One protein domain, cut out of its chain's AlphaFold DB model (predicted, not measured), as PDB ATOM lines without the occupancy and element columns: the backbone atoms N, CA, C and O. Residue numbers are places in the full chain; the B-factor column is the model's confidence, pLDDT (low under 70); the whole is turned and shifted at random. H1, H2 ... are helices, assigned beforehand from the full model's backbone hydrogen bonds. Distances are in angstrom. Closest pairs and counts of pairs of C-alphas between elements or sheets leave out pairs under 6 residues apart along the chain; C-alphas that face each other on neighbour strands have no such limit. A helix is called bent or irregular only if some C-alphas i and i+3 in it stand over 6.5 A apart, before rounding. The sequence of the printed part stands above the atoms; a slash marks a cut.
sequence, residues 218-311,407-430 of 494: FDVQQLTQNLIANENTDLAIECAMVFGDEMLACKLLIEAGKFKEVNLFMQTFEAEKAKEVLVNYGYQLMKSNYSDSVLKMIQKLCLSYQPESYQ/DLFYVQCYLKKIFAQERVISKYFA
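AT A GLANCE: This is residues 218 to 311 and 407 to 430 of the 494 residues of the protein "Vacuolar protein sorting 11" of Trepomonas sp. PC1 (UniProt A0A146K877). A row of six helices, H1 to H6, winds back and forth in successive helical hairpins, with H1, H3 and H5 running one way along one side and H2, H4 and H6 running the other way along the other side. H8 packs on the side of H2 and H4, residues 421 to 430 stick out from the body, and the short H7 sits apart from the other helices past the H6 end of the row. The printed part has 118 residues and eight named helices, H1 to H8 in chain order, with no named strand; its class is all helix. The whole is compact, with a radius of gyration of the C-alphas of 14.9 A and spans of 45 by 39 by 27 A.

HOW THE PARTS SIT: H1, residues 220 to 229, and H2, residues 233 to 243, form a helical hairpin: they touch at a shallow tilt of 6 degrees, opposite ways, with the C-alphas of Thr 224 and Ala 236 closest at 4.5 A. H2 and H3, residues 246 to 255, form the next hairpin at a shallow tilt of 13 degrees; their closest C-alphas, those of Ala 240 and Ala 249, are 4.8 A apart. H3 and H4, residues 259 to 266, follow as a hairpin at 5 degrees, closest at the C-alphas of Cys 250 and Val 262, 5.7 A. H5, residues 271 to 288, forms a hairpin with H4, the closest C-alphas being those of Met 266 and Ala 274 at 5.8 A. H5 also touches H3, the same way, with the C-alphas of Met 247 and Val 277 closest at 6.6 A. H5 is irregular: it has a kink of 72 degrees near residue 281, and C-alphas 280 and 283 are 8.0 A apart. H6, residues 292 to 304, forms a hairpin with H5 at a shallow tilt of 27 degrees; their closest C-alphas are those of Ala 271 and Leu 301, 6.1 A. H7, residues 307 to 311, touches no helix and is only just irregular, with C-alphas 308 and 311 at 6.8 A. H8, residues 407 to 424, touches H2 with residues 410 to 417 alone, closest at the C-alphas of Val 242 and Lys 417, 5.2 A, and runs the same way at a shallow tilt of 25 degrees. H8 touches H4 with residues 407 to 414 alone, closest at the C-alphas of Glu 261 and Tyr 410, 7.1 A. Every O i to N i+4 pair is within hydrogen-bond range in H1, H2, H3, H4 and H6; the counts are 12 of 14 in H5, 12 of 14 in H8 and 0 of 1 in H7, where 1 of 2 O i to N i+3 pairs is within range.

IN THESE COORDINATES: H1 begins at C-alpha 220, (-6.004, -13.593, 34.755), and measures 14.1 A from first to last C-alpha. H2 measures 15.1 A, H3 14.4 A and H4 10.5 A. H5 measures 22.4 A, from C-alpha 271 at (9.439, 1.800, 44.053) to C-alpha 288. H6 measures 18.1 A and H7 8.5 A. H8 measures 27.5 A and ends at C-alpha 424, (11.757, -11.445, 28.487).

THE WHOLE: The two C-alphas farthest apart, those of Asn 230 and Pro 307, are 46.5 A from each other. Residues 312 to 406 are not printed, and C-alphas 311 and 407 are 37.7 A apart across this cut. Of the links that are printed whole, each is tight. The mean pLDDT of the printed part is 71.0; residue 268, residues 288 to 311 and residues 407 to 430 are under 70.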
ATOM      1  N   PHE A 218      -4.401 -16.765  28.687       87.38
ATOM      2  CA  PHE A 218      -5.717 -16.606  29.330       87.38
ATOM      3  C   PHE A 218      -5.858 -15.264  30.061       87.38
ATOM      4  O   PHE A 218      -4.873 -14.570  30.298       87.38
ATOM      5  N   ASP A 219      -7.097 -14.892  30.393       88.94
ATOM      6  CA  ASP A 219      -7.420 -13.698  31.189       88.94
ATOM      7  C   ASP A 219      -7.280 -13.993  32.688       88.94
ATOM      8  O   ASP A 219      -8.056 -14.766  33.257       88.94
ATOM      9  N   VAL A 220      -6.289 -13.376  33.331       90.44
ATOM     10  CA  VAL A 220      -6.004 -13.593  34.755       90.44
ATOM     11  C   VAL A 220      -7.067 -12.952  35.648       90.44
ATOM     12  O   VAL A 220      -7.441 -13.541  36.662       90.44
ATOM     13  N   GLN A 221      -7.609 -11.785  35.285       90.44
ATOM     14  CA  GLN A 221      -8.657 -11.136  36.078       90.44
ATOM     15  C   GLN A 221      -9.928 -11.988  36.076       90.44
ATOM     16  O   GLN A 221     -10.502 -12.255  37.132       90.44
ATOM     17  N   GLN A 222     -10.330 -12.490  34.908       89.75
ATOM     18  CA  GLN A 222     -11.494 -13.367  34.806       89.75
ATOM     19  C   GLN A 222     -11.270 -14.706  35.530       89.75
ATOM     20  O   GLN A 222     -12.152 -15.174  36.252       89.75
ATOM     21  N   LEU A 223     -10.089 -15.318  35.372       90.25
ATOM     22  CA  LEU A 223      -9.725 -16.561  36.062       90.25
ATOM     23  C   LEU A 223      -9.810 -16.402  37.584       90.25
ATOM     24  O   LEU A 223     -10.422 -17.229  38.255       90.25
ATOM     25  N   THR A 224      -9.211 -15.344  38.128       91.56
ATOM     26  CA  THR A 224      -9.166 -15.112  39.578       91.56
ATOM     27  C   THR A 224     -10.555 -14.852  40.153       91.56
ATOM     28  O   THR A 224     -10.911 -15.468  41.155       91.56
ATOM     29  N   GLN A 225     -11.387 -14.053  39.478       90.12
ATOM     30  CA  GLN A 225     -12.790 -13.855  39.861       90.12
ATOM     31  C   GLN A 225     -13.570 -15.173  39.884       90.12
ATOM     32  O   GLN A 225     -14.282 -15.457  40.849       90.12
ATOM     33  N   ASN A 226     -13.404 -16.009  38.857       87.94
ATOM     34  CA  ASN A 226     -14.075 -17.304  38.802       87.94
ATOM     35  C   ASN A 226     -13.573 -18.256  39.897       87.94
ATOM     36  O   ASN A 226     -14.374 -18.975  40.493       87.94
ATOM     37  N   LEU A 227     -12.274 -18.260  40.203       90.19
ATOM     38  CA  LEU A 227     -11.709 -19.072  41.282       90.19
ATOM     39  C   LEU A 227     -12.260 -18.663  42.653       90.19
ATOM     40  O   LEU A 227     -12.627 -19.544  43.432       90.19
ATOM     41  N   ILE A 228     -12.379 -17.359  42.916       90.00
ATOM     42  CA  ILE A 228     -12.974 -16.814  44.148       90.00
ATOM     43  C   ILE A 228     -14.450 -17.199  44.250       90.00
ATOM     44  O   ILE A 228     -14.881 -17.699  45.284       90.00
ATOM     45  N   ALA A 229     -15.214 -17.048  43.161       88.25
ATOM     46  CA  ALA A 229     -16.625 -17.434  43.117       88.25
ATOM     47  C   ALA A 229     -16.853 -18.939  43.367       88.25
ATOM     48  O   ALA A 229     -17.939 -19.333  43.780       88.25
ATOM     49  N   ASN A 230     -15.835 -19.775  43.131       85.38
ATOM     50  CA  ASN A 230     -15.847 -21.216  43.403       85.38
ATOM     51  C   ASN A 230     -15.111 -21.594  44.708       85.38
ATOM     52  O   ASN A 230     -14.680 -22.745  44.852       85.38
ATOM     53  N   GLU A 231     -14.931 -20.635  45.624       87.12
ATOM     54  CA  GLU A 231     -14.316 -20.811  46.951       87.12
ATOM     55  C   GLU A 231     -12.856 -21.312  46.913       87.12
ATOM     56  O   GLU A 231     -12.377 -21.949  47.848       87.12
ATOM     57  N   ASN A 232     -12.111 -21.042  45.833       87.81
ATOM     58  CA  ASN A 232     -10.689 -21.399  45.709       87.81
ATOM     59  C   ASN A 232      -9.803 -20.148  45.788       87.81
ATOM     60  O   ASN A 232      -8.992 -19.890  44.897       87.81
ATOM     61  N   THR A 233      -9.970 -19.363  46.854       89.38
ATOM     62  CA  THR A 233      -9.288 -18.074  47.048       89.38
ATOM     63  C   THR A 233      -7.763 -18.202  47.026       89.38
ATOM     64  O   THR A 233      -7.101 -17.391  46.388       89.38
ATOM     65  N   ASP A 234      -7.192 -19.251  47.626       88.31
ATOM     66  CA  ASP A 234      -5.734 -19.446  47.633       88.31
ATOM     67  C   ASP A 234      -5.162 -19.664  46.229       88.31
ATOM     68  O   ASP A 234      -4.124 -19.104  45.883       88.31
ATOM     69  N   LEU A 235      -5.873 -20.424  45.389       88.12
ATOM     70  CA  LEU A 235      -5.479 -20.637  43.997       88.12
ATOM     71  C   LEU A 235      -5.661 -19.358  43.170       88.12
ATOM     72  O   LEU A 235      -4.870 -19.096  42.270       88.12
ATOM     73  N   ALA A 236      -6.673 -18.541  43.480       91.00
ATOM     74  CA  ALA A 236      -6.852 -17.236  42.847       91.00
ATOM     75  C   ALA A 236      -5.683 -16.298  43.168       91.00
ATOM     76  O   ALA A 236      -5.135 -15.670  42.264       91.00
ATOM     77  N   ILE A 237      -5.266 -16.246  44.435       90.00
ATOM     78  CA  ILE A 237      -4.101 -15.470  44.871       90.00
ATOM     79  C   ILE A 237      -2.841 -15.970  44.162       90.00
ATOM     80  O   ILE A 237      -2.106 -15.164  43.596       90.00
ATOM     81  N   GLU A 238      -2.616 -17.287  44.121       88.19
ATOM     82  CA  GLU A 238      -1.486 -17.876  43.399       88.19
ATOM     83  C   GLU A 238      -1.482 -17.467  41.919       88.19
ATOM     84  O   GLU A 238      -0.469 -16.993  41.405       88.19
ATOM     85  N   CYS A 239      -2.620 -17.578  41.229       89.12
ATOM     86  CA  CYS A 239      -2.718 -17.176  39.829       89.12
ATOM     87  C   CYS A 239      -2.469 -15.677  39.627       89.12
ATOM     88  O   CYS A 239      -1.792 -15.307  38.668       89.12
ATOM     89  N   ALA A 240      -2.980 -14.817  40.512       91.12
ATOM     90  CA  ALA A 240      -2.721 -13.380  40.451       91.12
ATOM     91  C   ALA A 240      -1.236 -13.066  40.668       91.12
ATOM     92  O   ALA A 240      -0.676 -12.233  39.964       91.12
ATOM     93  N   MET A 241      -0.583 -13.757  41.603       86.56
ATOM     94  CA  MET A 241       0.833 -13.550  41.897       86.56
ATOM     95  C   MET A 241       1.751 -14.045  40.788       86.56
ATOM     96  O   MET A 241       2.765 -13.406  40.540       86.56
ATOM     97  N   VAL A 242       1.419 -15.164  40.137       84.69
ATOM     98  CA  VAL A 242       2.253 -15.759  39.082       84.69
ATOM     99  C   VAL A 242       2.001 -15.096  37.730       84.69
ATOM    100  O   VAL A 242       2.950 -14.701  37.061       84.69
ATOM    101  N   PHE A 243       0.736 -14.970  37.325       86.50
ATOM    102  CA  PHE A 243       0.357 -14.536  35.977       86.50
ATOM    103  C   PHE A 243      -0.157 -13.094  35.925       86.50
ATOM    104  O   PHE A 243      -0.127 -12.476  34.867       86.50
ATOM    105  N   GLY A 244      -0.685 -12.575  37.033       80.88
ATOM    106  CA  GLY A 244      -1.378 -11.288  37.078       80.88
ATOM    107  C   GLY A 244      -0.463 -10.093  37.312       80.88
ATOM    108  O   GLY A 244       0.755 -10.214  37.494       80.88
ATOM    109  N   ASP A 245      -1.080  -8.912  37.333       81.81
ATOM    110  CA  ASP A 245      -0.414  -7.703  37.802       81.81
ATOM    111  C   ASP A 245      -0.261  -7.710  39.335       81.81
ATOM    112  O   ASP A 245      -0.956  -8.410  40.079       81.81
ATOM    113  N   GLU A 246       0.720  -6.950  39.808       85.31
ATOM    114  CA  GLU A 246       1.071  -6.848  41.224       85.31
ATOM    115  C   GLU A 246      -0.089  -6.283  42.062       85.31
ATOM    116  O   GLU A 246      -0.293  -6.695  43.204       85.31
ATOM    117  N   MET A 247      -0.889  -5.387  41.476       89.44
ATOM    118  CA  MET A 247      -2.011  -4.717  42.133       89.44
ATOM    119  C   MET A 247      -3.168  -5.670  42.441       89.44
ATOM    120  O   MET A 247      -3.724  -5.629  43.541       89.44
ATOM    121  N   LEU A 248      -3.521  -6.543  41.499       91.31
ATOM    122  CA  LEU A 248      -4.542  -7.569  41.646       91.31
ATOM    123  C   LEU A 248      -4.140  -8.559  42.735       91.31
ATOM    124  O   LEU A 248      -4.945  -8.860  43.612       91.31
ATOM    125  N   ALA A 249      -2.890  -9.024  42.717       90.94
ATOM    126  CA  ALA A 249      -2.375  -9.921  43.744       90.94
ATOM    127  C   ALA A 249      -2.431  -9.285  45.144       90.94
ATOM    128  O   ALA A 249      -2.960  -9.903  46.070       90.94
ATOM    129  N   CYS A 250      -1.979  -8.033  45.297       90.00
ATOM    130  CA  CYS A 250      -2.090  -7.304  46.564       90.00
ATOM    131  C   CYS A 250      -3.543  -7.136  47.011       90.00
ATOM    132  O   CYS A 250      -3.849  -7.387  48.173       90.00
ATOM    133  N   LYS A 251      -4.446  -6.763  46.099       92.56
ATOM    134  CA  LYS A 251      -5.874  -6.632  46.402       92.56
ATOM    135  C   LYS A 251      -6.443  -7.930  46.979       92.56
ATOM    136  O   LYS A 251      -7.065  -7.898  48.036       92.56
ATOM    137  N   LEU A 252      -6.191  -9.063  46.318       92.56
ATOM    138  CA  LEU A 252      -6.706 -10.363  46.751       92.56
ATOM    139  C   LEU A 252      -6.115 -10.813  48.092       92.56
ATOM    140  O   LEU A 252      -6.839 -11.342  48.932       92.56
ATOM    141  N   LEU A 253      -4.820 -10.581  48.320       90.88
ATOM    142  CA  LEU A 253      -4.182 -10.873  49.605       90.88
ATOM    143  C   LEU A 253      -4.788 -10.038  50.745       90.88
ATOM    144  O   LEU A 253      -5.040 -10.568  51.826       90.88
ATOM    145  N   ILE A 254      -5.066  -8.755  50.504       90.00
ATOM    146  CA  ILE A 254      -5.686  -7.854  51.487       90.00
ATOM    147  C   ILE A 254      -7.125  -8.266  51.795       90.00
ATOM    148  O   ILE A 254      -7.496  -8.345  52.965       90.00
ATOM    149  N   GLU A 255      -7.919  -8.577  50.769       90.50
ATOM    150  CA  GLU A 255      -9.290  -9.082  50.933       90.50
ATOM    151  C   GLU A 255      -9.320 -10.409  51.711       90.50
ATOM    152  O   GLU A 255     -10.239 -10.645  52.494       90.50
ATOM    153  N   ALA A 256      -8.285 -11.242  51.561       88.50
ATOM    154  CA  ALA A 256      -8.103 -12.476  52.322       88.50
ATOM    155  C   ALA A 256      -7.508 -12.269  53.733       88.50
ATOM    156  O   ALA A 256      -7.330 -13.241  54.465       88.50
ATOM    157  N   GLY A 257      -7.174 -11.035  54.126       87.31
ATOM    158  CA  GLY A 257      -6.554 -10.723  55.418       87.31
ATOM    159  C   GLY A 257      -5.083 -11.148  55.549       87.31
ATOM    160  O   GLY A 257      -4.533 -11.138  56.650       87.31
ATOM    161  N   LYS A 258      -4.427 -11.499  54.437       86.56
ATOM    162  CA  LYS A 258      -3.031 -11.963  54.354       86.56
ATOM    163  C   LYS A 258      -2.049 -10.786  54.281       86.56
ATOM    164  O   LYS A 258      -1.292 -10.616  53.328       86.56
ATOM    165  N   PHE A 259      -2.111  -9.898  55.277       82.75
ATOM    166  CA  PHE A 259      -1.366  -8.629  55.282       82.75
ATOM    167  C   PHE A 259       0.157  -8.807  55.374       82.75
ATOM    168  O   PHE A 259       0.907  -7.981  54.855       82.75
ATOM    169  N   LYS A 260       0.634  -9.876  56.028       78.94
ATOM    170  CA  LYS A 260       2.076 -10.150  56.143       78.94
ATOM    171  C   LYS A 260       2.665 -10.496  54.777       78.94
ATOM    172  O   LYS A 260       3.740 -10.023  54.423       78.94
ATOM    173  N   GLU A 261       1.918 -11.259  54.000       81.31
ATOM    174  CA  GLU A 261       2.246 -11.719  52.664       81.31
ATOM    175  C   GLU A 261       2.223 -10.561  51.667       81.31
ATOM    176  O   GLU A 261       3.109 -10.483  50.825       81.31
ATOM    177  N   VAL A 262       1.297  -9.603  51.817       84.38
ATOM    178  CA  VAL A 262       1.328  -8.342  51.051       84.38
ATOM    179  C   VAL A 262       2.637  -7.607  51.294       84.38
ATOM    180  O   VAL A 262       3.278  -7.192  50.337       84.38
ATOM    181  N   ASN A 263       3.069  -7.478  52.550       75.31
ATOM    182  CA  ASN A 263       4.312  -6.776  52.871       75.31
ATOM    183  C   ASN A 263       5.534  -7.478  52.276       75.31
ATOM    184  O   ASN A 263       6.404  -6.814  51.718       75.31
ATOM    185  N   LEU A 264       5.592  -8.810  52.372       75.25
ATOM    186  CA  LEU A 264       6.655  -9.604  51.752       75.25
ATOM    187  C   LEU A 264       6.644  -9.459  50.231       75.25
ATOM    188  O   LEU A 264       7.695  -9.284  49.630       75.25
ATOM    189  N   PHE A 265       5.465  -9.477  49.613       78.94
ATOM    190  CA  PHE A 265       5.315  -9.342  48.170       78.94
ATOM    191  C   PHE A 265       5.642  -7.925  47.684       78.94
ATOM    192  O   PHE A 265       6.313  -7.759  46.679       78.94
ATOM    193  N   MET A 266       5.275  -6.880  48.425       79.50
ATOM    194  CA  MET A 266       5.612  -5.504  48.063       79.50
ATOM    195  C   MET A 266       7.116  -5.226  48.111       79.50
ATOM    196  O   MET A 266       7.583  -4.331  47.406       79.50
ATOM    197  N   GLN A 267       7.896  -5.955  48.928       71.31
ATOM    198  CA  GLN A 267       9.352  -5.720  49.081       71.31
ATOM    199  C   GLN A 267      10.122  -5.929  47.790       71.31
ATOM    200  O   GLN A 267      11.278  -5.523  47.665       71.31
ATOM    201  N   THR A 268       9.452  -6.560  46.850       67.88
ATOM    202  CA  THR A 268      10.003  -7.031  45.618       67.88
ATOM    203  C   THR A 268       9.556  -6.180  44.431       67.88
ATOM    204  O   THR A 268      10.027  -6.379  43.315       67.88
ATOM    205  N   PHE A 269       8.655  -5.223  44.659       75.62
ATOM    206  CA  PHE A 269       8.191  -4.303  43.635       75.62
ATOM    207  C   PHE A 269       9.221  -3.209  43.377       75.62
ATOM    208  O   PHE A 269       9.984  -2.804  44.257       75.62
ATOM    209  N   GLU A 270       9.166  -2.652  42.171       75.56
ATOM    210  CA  GLU A 270       9.767  -1.352  41.904       75.56
ATOM    211  C   GLU A 270       9.111  -0.273  42.778       75.56
ATOM    212  O   GLU A 270       7.928  -0.360  43.132       75.56
ATOM    213  N   ALA A 271       9.875   0.767  43.115       70.19
ATOM    214  CA  ALA A 271       9.439   1.800  44.053       70.19
ATOM    215  C   ALA A 271       8.119   2.477  43.638       70.19
ATOM    216  O   ALA A 271       7.290   2.787  44.495       70.19
ATOM    217  N   GLU A 272       7.894   2.667  42.334       75.88
ATOM    218  CA  GLU A 272       6.664   3.262  41.801       75.88
ATOM    219  C   GLU A 272       5.434   2.384  42.068       75.88
ATOM    220  O   GLU A 272       4.430   2.873  42.588       75.88
ATOM    221  N   LYS A 273       5.528   1.075  41.804       80.06
ATOM    222  CA  LYS A 273       4.436   0.124  42.066       80.06
ATOM    223  C   LYS A 273       4.184  -0.060  43.556       80.06
ATOM    224  O   LYS A 273       3.037  -0.071  43.995       80.06
ATOM    225  N   ALA A 274       5.241  -0.154  44.362       77.50
ATOM    226  CA  ALA A 274       5.103  -0.214  45.814       77.50
ATOM    227  C   ALA A 274       4.394   1.035  46.365       77.50
ATOM    228  O   ALA A 274       3.509   0.914  47.214       77.50
ATOM    229  N   LYS A 275       4.719   2.226  45.844       76.75
ATOM    230  CA  LYS A 275       4.001   3.464  46.175       76.75
ATOM    231  C   LYS A 275       2.529   3.376  45.789       76.75
ATOM    232  O   LYS A 275       1.687   3.724  46.609       76.75
ATOM    233  N   GLU A 276       2.207   2.926  44.580       84.56
ATOM    234  CA  GLU A 276       0.817   2.794  44.127       84.56
ATOM    235  C   GLU A 276      -0.008   1.889  45.057       84.56
ATOM    236  O   GLU A 276      -1.125   2.234  45.451       84.56
ATOM    237  N   VAL A 277       0.567   0.766  45.484       84.81
ATOM    238  CA  VAL A 277      -0.073  -0.163  46.425       84.81
ATOM    239  C   VAL A 277      -0.276   0.498  47.791       84.81
ATOM    240  O   VAL A 277      -1.360   0.394  48.361       84.81
ATOM    241  N   LEU A 278       0.725   1.221  48.307       81.12
ATOM    242  CA  LEU A 278       0.601   1.960  49.570       81.12
ATOM    243  C   LEU A 278      -0.431   3.091  49.494       81.12
ATOM    244  O   LEU A 278      -1.137   3.327  50.470       81.12
ATOM    245  N   VAL A 279      -0.550   3.783  48.363       81.62
ATOM    246  CA  VAL A 279      -1.562   4.834  48.182       81.62
ATOM    247  C   VAL A 279      -2.965   4.232  48.226       81.62
ATOM    248  O   VAL A 279      -3.835   4.750  48.923       81.62
ATOM    249  N   ASN A 280      -3.180   3.114  47.531       84.88
ATOM    250  CA  ASN A 280      -4.500   2.493  47.437       84.88
ATOM    251  C   ASN A 280      -4.894   1.718  48.702       84.88
ATOM    252  O   ASN A 280      -6.064   1.711  49.088       84.88
ATOM    253  N   TYR A 281      -3.931   1.072  49.362       86.38
ATOM    254  CA  TYR A 281      -4.212   0.115  50.433       86.38
ATOM    255  C   TYR A 281      -3.436   0.345  51.734       86.38
ATOM    256  O   TYR A 281      -3.668  -0.362  52.717       86.38
ATOM    257  N   GLY A 282      -2.559   1.348  51.800       78.25
ATOM    258  CA  GLY A 282      -1.690   1.602  52.954       78.25
ATOM    259  C   GLY A 282      -2.457   1.796  54.259       78.25
ATOM    260  O   GLY A 282      -2.049   1.269  55.287       78.25
ATOM    261  N   TYR A 283      -3.622   2.450  54.228       80.00
ATOM    262  CA  TYR A 283      -4.473   2.563  55.417       80.00
ATOM    263  C   TYR A 283      -4.910   1.192  55.957       80.00
ATOM    264  O   TYR A 283      -4.872   0.960  57.165       80.00
ATOM    265  N   GLN A 284      -5.305   0.270  55.074       82.56
ATOM    266  CA  GLN A 284      -5.740  -1.070  55.472       82.56
ATOM    267  C   GLN A 284      -4.570  -1.889  56.017       82.56
ATOM    268  O   GLN A 284      -4.725  -2.545  57.046       82.56
ATOM    269  N   LEU A 285      -3.397  -1.787  55.381       78.75
ATOM    270  CA  LEU A 285      -2.161  -2.427  55.840       78.75
ATOM    271  C   LEU A 285      -1.758  -1.928  57.238       78.75
ATOM    272  O   LEU A 285      -1.530  -2.728  58.140       78.75
ATOM    273  N   MET A 286      -1.772  -0.610  57.454       73.69
ATOM    274  CA  MET A 286      -1.390   0.012  58.728       73.69
ATOM    275  C   MET A 286      -2.387  -0.273  59.857       73.69
ATOM    276  O   MET A 286      -1.994  -0.388  61.015       73.69
ATOM    277  N   LYS A 287      -3.682  -0.388  59.540       74.94
ATOM    278  CA  LYS A 287      -4.737  -0.653  60.529       74.94
ATOM    279  C   LYS A 287      -4.736  -2.098  61.032       74.94
ATOM    280  O   LYS A 287      -5.103  -2.342  62.178       74.94
ATOM    281  N   SER A 288      -4.406  -3.044  60.162       65.56
ATOM    282  CA  SER A 288      -4.534  -4.481  60.422       65.56
ATOM    283  C   SER A 288      -3.255  -5.116  60.960       65.56
ATOM    284  O   SER A 288      -3.334  -6.088  61.708       65.56
ATOM    285  N   ASN A 289      -2.085  -4.577  60.603       59.50
ATOM    286  CA  ASN A 289      -0.801  -5.091  61.061       59.50
ATOM    287  C   ASN A 289       0.250  -3.972  61.056       59.50
ATOM    288  O   ASN A 289       0.946  -3.744  60.067       59.50
ATOM    289  N   TYR A 290       0.372  -3.262  62.179       58.31
ATOM    290  CA  TYR A 290       1.427  -2.269  62.394       58.31
ATOM    291  C   TYR A 290       2.756  -2.997  62.654       58.31
ATOM    292  O   TYR A 290       3.206  -3.110  63.790       58.31
ATOM    293  N   SER A 291       3.346  -3.591  61.615       60.88
ATOM    294  CA  SER A 291       4.611  -4.318  61.729       60.88
ATOM    295  C   SER A 291       5.793  -3.441  61.321       60.88
ATOM    296  O   SER A 291       5.722  -2.690  60.345       60.88
ATOM    297  N   ASP A 292       6.925  -3.593  62.015       60.28
ATOM    298  CA  ASP A 292       8.195  -2.916  61.699       60.28
ATOM    299  C   ASP A 292       8.612  -3.074  60.228       60.28
ATOM    300  O   ASP A 292       9.308  -2.225  59.673       60.28
ATOM    301  N   SER A 293       8.173  -4.146  59.561       57.12
ATOM    302  CA  SER A 293       8.399  -4.370  58.132       57.12
ATOM    303  C   SER A 293       7.700  -3.346  57.228       57.12
ATOM    304  O   SER A 293       8.305  -2.925  56.242       57.12
ATOM    305  N   VAL A 294       6.483  -2.895  57.563       57.62
ATOM    306  CA  VAL A 294       5.766  -1.842  56.815       57.62
ATOM    307  C   VAL A 294       6.495  -0.513  56.975       57.62
ATOM    308  O   VAL A 294       6.736   0.186  55.994       57.62
ATOM    309  N   LEU A 295       6.926  -0.196  58.200       61.09
ATOM    310  CA  LEU A 295       7.701   1.011  58.488       61.09
ATOM    311  C   LEU A 295       9.045   1.013  57.755       61.09
ATOM    312  O   LEU A 295       9.388   2.015  57.133       61.09
ATOM    313  N   LYS A 296       9.779  -0.107  57.758       63.62
ATOM    314  CA  LYS A 296      11.037  -0.259  57.003       63.62
ATOM    315  C   LYS A 296      10.828  -0.114  55.496       63.62
ATOM    316  O   LYS A 296      11.669   0.469  54.819       63.62
ATOM    317  N   MET A 297       9.710  -0.604  54.963       61.91
ATOM    318  CA  MET A 297       9.351  -0.427  53.556       61.91
ATOM    319  C   MET A 297       9.017   1.029  53.221       61.91
ATOM    320  O   MET A 297       9.540   1.550  52.240       61.91
ATOM    321  N   ILE A 298       8.197   1.699  54.037       59.62
ATOM    322  CA  ILE A 298       7.897   3.127  53.876       59.62
ATOM    323  C   ILE A 298       9.197   3.936  53.942       59.62
ATOM    324  O   ILE A 298       9.449   4.758  53.067       59.62
ATOM    325  N   GLN A 299      10.075   3.643  54.906       60.69
ATOM    326  CA  GLN A 299      11.404   4.252  55.006       60.69
ATOM    327  C   GLN A 299      12.241   4.004  53.746       60.69
ATOM    328  O   GLN A 299      12.806   4.950  53.207       60.69
ATOM    329  N   LYS A 300      12.290   2.766  53.236       62.72
ATOM    330  CA  LYS A 300      13.011   2.428  52.000       62.72
ATOM    331  C   LYS A 300      12.471   3.217  50.809       62.72
ATOM    332  O   LYS A 300      13.269   3.792  50.079       62.72
ATOM    333  N   LEU A 301      11.149   3.315  50.658       57.09
ATOM    334  CA  LEU A 301      10.512   4.090  49.590       57.09
ATOM    335  C   LEU A 301      10.817   5.581  49.706       57.09
ATOM    336  O   LEU A 301      11.153   6.200  48.702       57.09
ATOM    337  N   CYS A 302      10.777   6.139  50.917       51.91
ATOM    338  CA  CYS A 302      11.153   7.527  51.185       51.91
ATOM    339  C   CYS A 302      12.642   7.813  50.922       51.91
ATOM    340  O   CYS A 302      12.979   8.942  50.578       51.91
ATOM    341  N   LEU A 303      13.523   6.816  51.075       54.12
ATOM    342  CA  LEU A 303      14.966   6.928  50.823       54.12
ATOM    343  C   LEU A 303      15.342   6.684  49.351       54.12
ATOM    344  O   LEU A 303      16.328   7.242  48.880       54.12
ATOM    345  N   SER A 304      14.575   5.869  48.622       49.06
ATOM    346  CA  SER A 304      14.782   5.597  47.191       49.06
ATOM    347  C   SER A 304      14.130   6.628  46.261       49.06
ATOM    348  O   SER A 304      14.403   6.622  45.062       49.06
ATOM    349  N   TYR A 305      13.253   7.494  46.780       42.66
ATOM    350  CA  TYR A 305      12.538   8.509  46.001       42.66
ATOM    351  C   TYR A 305      13.383   9.777  45.798       42.66
ATOM    352  O   TYR A 305      13.820  10.401  46.765       42.66
ATOM    353  N   GLN A 306      13.579  10.193  44.541       46.47
ATOM    354  CA  GLN A 306      14.250  11.457  44.222       46.47
ATOM    355  C   GLN A 306      13.367  12.672  44.612       46.47
ATOM    356  O   GLN A 306      12.135  12.595  44.517       46.47
ATOM    357  N   PRO A 307      13.963  13.802  45.047       42.00
ATOM    358  CA  PRO A 307      13.278  14.898  45.751       42.00
ATOM    359  C   PRO A 307      12.152  15.604  44.980       42.00
ATOM    360  O   PRO A 307      11.266  16.195  45.594       42.00
ATOM    361  N   GLU A 308      12.144  15.535  43.650       43.47
ATOM    362  CA  GLU A 308      11.209  16.277  42.787       43.47
ATOM    363  C   GLU A 308       9.738  15.840  42.949       43.47
ATOM    364  O   GLU A 308       8.825  16.572  42.583       43.47
ATOM    365  N   SER A 309       9.486  14.678  43.562       42.75
ATOM    366  CA  SER A 309       8.134  14.147  43.808       42.75
ATOM    367  C   SER A 309       7.512  14.554  45.154       42.75
ATOM    368  O   SER A 309       6.342  14.244  45.395       42.75
ATOM    369  N   TYR A 310       8.252  15.233  46.045       40.88
ATOM    370  CA  TYR A 310       7.728  15.669  47.353       40.88
ATOM    371  C   TYR A 310       6.611  16.708  47.225       40.88
ATOM    372  O   TYR A 310       5.699  16.729  48.047       40.88
ATOM    373  N   GLN A 311       6.648  17.521  46.170       42.56
ATOM    374  CA  GLN A 311       5.645  18.551  45.907       42.56
ATOM    375  C   GLN A 311       4.250  17.937  45.705       42.56
ATOM    376  O   GLN A 311       3.274  18.416  46.268       42.56
ATOM    377  N   ASP A 407       3.928 -19.275  54.543       41.84
ATOM    378  CA  ASP A 407       4.850 -18.152  54.298       41.84
ATOM    379  C   ASP A 407       5.876 -18.473  53.187       41.84
ATOM    380  O   ASP A 407       6.318 -17.587  52.452       41.84
ATOM    381  N   LEU A 408       6.264 -19.749  53.034       48.31
ATOM    382  CA  LEU A 408       7.187 -20.206  51.979       48.31
ATOM    383  C   LEU A 408       6.544 -20.223  50.589       48.31
ATOM    384  O   LEU A 408       7.225 -19.993  49.586       48.31
ATOM    385  N   PHE A 409       5.253 -20.533  50.522       53.25
ATOM    386  CA  PHE A 409       4.540 -20.742  49.266       53.25
ATOM    387  C   PHE A 409       4.501 -19.469  48.407       53.25
ATOM    388  O   PHE A 409       4.741 -19.506  47.197       53.25
ATOM    389  N   TYR A 410       4.282 -18.319  49.042       54.00
ATOM    390  CA  TYR A 410       4.180 -17.029  48.362       54.00
ATOM    391  C   TYR A 410       5.523 -16.514  47.842       54.00
ATOM    392  O   TYR A 410       5.591 -15.986  46.729       54.00
ATOM    393  N   VAL A 411       6.606 -16.759  48.588       52.06
ATOM    394  CA  VAL A 411       7.979 -16.481  48.136       52.06
ATOM    395  C   VAL A 411       8.305 -17.312  46.891       52.06
ATOM    396  O   VAL A 411       8.833 -16.778  45.918       52.06
ATOM    397  N   GLN A 412       7.923 -18.594  46.860       55.31
ATOM    398  CA  GLN A 412       8.133 -19.454  45.689       55.31
ATOM    399  C   GLN A 412       7.343 -18.996  44.456       55.31
ATOM    400  O   GLN A 412       7.895 -18.980  43.358       55.31
ATOM    401  N   CYS A 413       6.071 -18.614  44.612       53.94
ATOM    402  CA  CYS A 413       5.259 -18.092  43.506       53.94
ATOM    403  C   CYS A 413       5.874 -16.821  42.906       53.94
ATOM    404  O   CYS A 413       5.895 -16.642  41.688       53.94
ATOM    405  N   TYR A 414       6.437 -15.969  43.761       59.12
ATOM    406  CA  TYR A 414       7.081 -14.736  43.344       59.12
ATOM    407  C   TYR A 414       8.411 -14.950  42.603       59.12
ATOM    408  O   TYR A 414       8.604 -14.390  41.522       59.12
ATOM    409  N   LEU A 415       9.301 -15.801  43.130       54.56
ATOM    410  CA  LEU A 415      10.578 -16.140  42.480       54.56
ATOM    411  C   LEU A 415      10.369 -16.615  41.037       54.56
ATOM    412  O   LEU A 415      11.115 -16.250  40.130       54.56
ATOM    413  N   LYS A 416       9.307 -17.392  40.816       58.03
ATOM    414  CA  LYS A 416       8.926 -17.879  39.492       58.03
ATOM    415  C   LYS A 416       8.480 -16.756  38.552       58.03
ATOM    416  O   LYS A 416       8.856 -16.781  37.382       58.03
ATOM    417  N   LYS A 417       7.723 -15.766  39.044       58.66
ATOM    418  CA  LYS A 417       7.304 -14.598  38.251       58.66
ATOM    419  C   LYS A 417       8.486 -13.711  37.859       58.66
ATOM    420  O   LYS A 417       8.581 -13.369  36.681       58.66
ATOM    421  N   ILE A 418       9.402 -13.389  38.785       55.19
ATOM    422  CA  ILE A 418      10.618 -12.624  38.437       55.19
ATOM    423  C   ILE A 418      11.383 -13.345  37.335       55.19
ATOM    424  O   ILE A 418      11.697 -12.750  36.310       55.19
ATOM    425  N   PHE A 419      11.630 -14.643  37.518       53.91
ATOM    426  CA  PHE A 419      12.395 -15.433  36.561       53.91
ATOM    427  C   PHE A 419      11.755 -15.432  35.160       53.91
ATOM    428  O   PHE A 419      12.456 -15.334  34.151       53.91
ATOM    429  N   ALA A 420      10.419 -15.495  35.090       51.56
ATOM    430  CA  ALA A 420       9.656 -15.394  33.845       51.56
ATOM    431  C   ALA A 420       9.836 -14.030  33.154       51.56
ATOM    432  O   ALA A 420      10.085 -13.956  31.949       51.56
ATOM    433  N   GLN A 421       9.712 -12.944  33.923       52.44
ATOM    434  CA  GLN A 421       9.771 -11.570  33.423       52.44
ATOM    435  C   GLN A 421      11.201 -11.152  33.039       52.44
ATOM    436  O   GLN A 421      11.395 -10.503  32.012       52.44
ATOM    437  N   GLU A 422      12.218 -11.589  33.784       52.44
ATOM    438  CA  GLU A 422      13.635 -11.329  33.493       52.44
ATOM    439  C   GLU A 422      14.130 -12.049  32.227       52.44
ATOM    440  O   GLU A 422      14.960 -11.507  31.495       52.44
ATOM    441  N   ARG A 423      13.579 -13.229  31.894       46.19
ATOM    442  CA  ARG A 423      13.846 -13.907  30.608       46.19
ATOM    443  C   ARG A 423      13.380 -13.088  29.399       46.19
ATOM    444  O   ARG A 423      14.022 -13.143  28.352       46.19
ATOM    445  N   VAL A 424      12.285 -12.337  29.538       39.72
ATOM    446  CA  VAL A 424      11.757 -11.445  28.487       39.72
ATOM    447  C   VAL A 424      12.477 -10.091  28.486       39.72
ATOM    448  O   VAL A 424      12.613  -9.457  27.441       39.72
ATOM    449  N   ILE A 425      12.991  -9.664  29.641       38.44
ATOM    450  CA  ILE A 425      13.624  -8.363  29.854       38.44
ATOM    451  C   ILE A 425      15.100  -8.571  30.230       38.44
ATOM    452  O   ILE A 425      15.528  -8.342  31.359       38.44
ATOM    453  N   SER A 426      15.935  -8.943  29.257       36.12
ATOM    454  CA  SER A 426      17.385  -9.119  29.455       36.12
ATOM    455  C   SER A 426      18.168  -7.796  29.626       36.12
ATOM    456  O   SER A 426      19.291  -7.672  29.129       36.12
ATOM    457  N   LYS A 427      17.590  -6.756  30.248       36.16
ATOM    458  CA  LYS A 427      18.233  -5.429  30.357       36.16
ATOM    459  C   LYS A 427      18.179  -4.726  31.714       36.16
ATOM    460  O   LYS A 427      18.878  -3.727  31.839       36.16
ATOM    461  N   TYR A 428      17.435  -5.208  32.713       33.88
ATOM    462  CA  TYR A 428      17.217  -4.416  33.939       33.88
ATOM    463  C   TYR A 428      17.773  -5.010  35.242       33.88
ATOM    464  O   TYR A 428      17.942  -4.265  36.202       33.88
ATOM    465  N   PHE A 429      18.200  -6.277  35.258       37.47
ATOM    466  CA  PHE A 429      18.911  -6.863  36.400       37.47
ATOM    467  C   PHE A 429      20.262  -7.420  35.946       37.47
ATOM    468  O   PHE A 429      20.377  -8.543  35.467       37.47
ATOM    469  N   ALA A 430      21.296  -6.581  36.028       37.53
ATOM    470  CA  ALA A 430      22.655  -6.929  35.612       37.53
ATOM    471  C   ALA A 430      23.392  -7.835  36.620       37.53
ATOM    472  O   ALA A 430      24.438  -8.388  36.275       37.53
TER     473      ALA A 430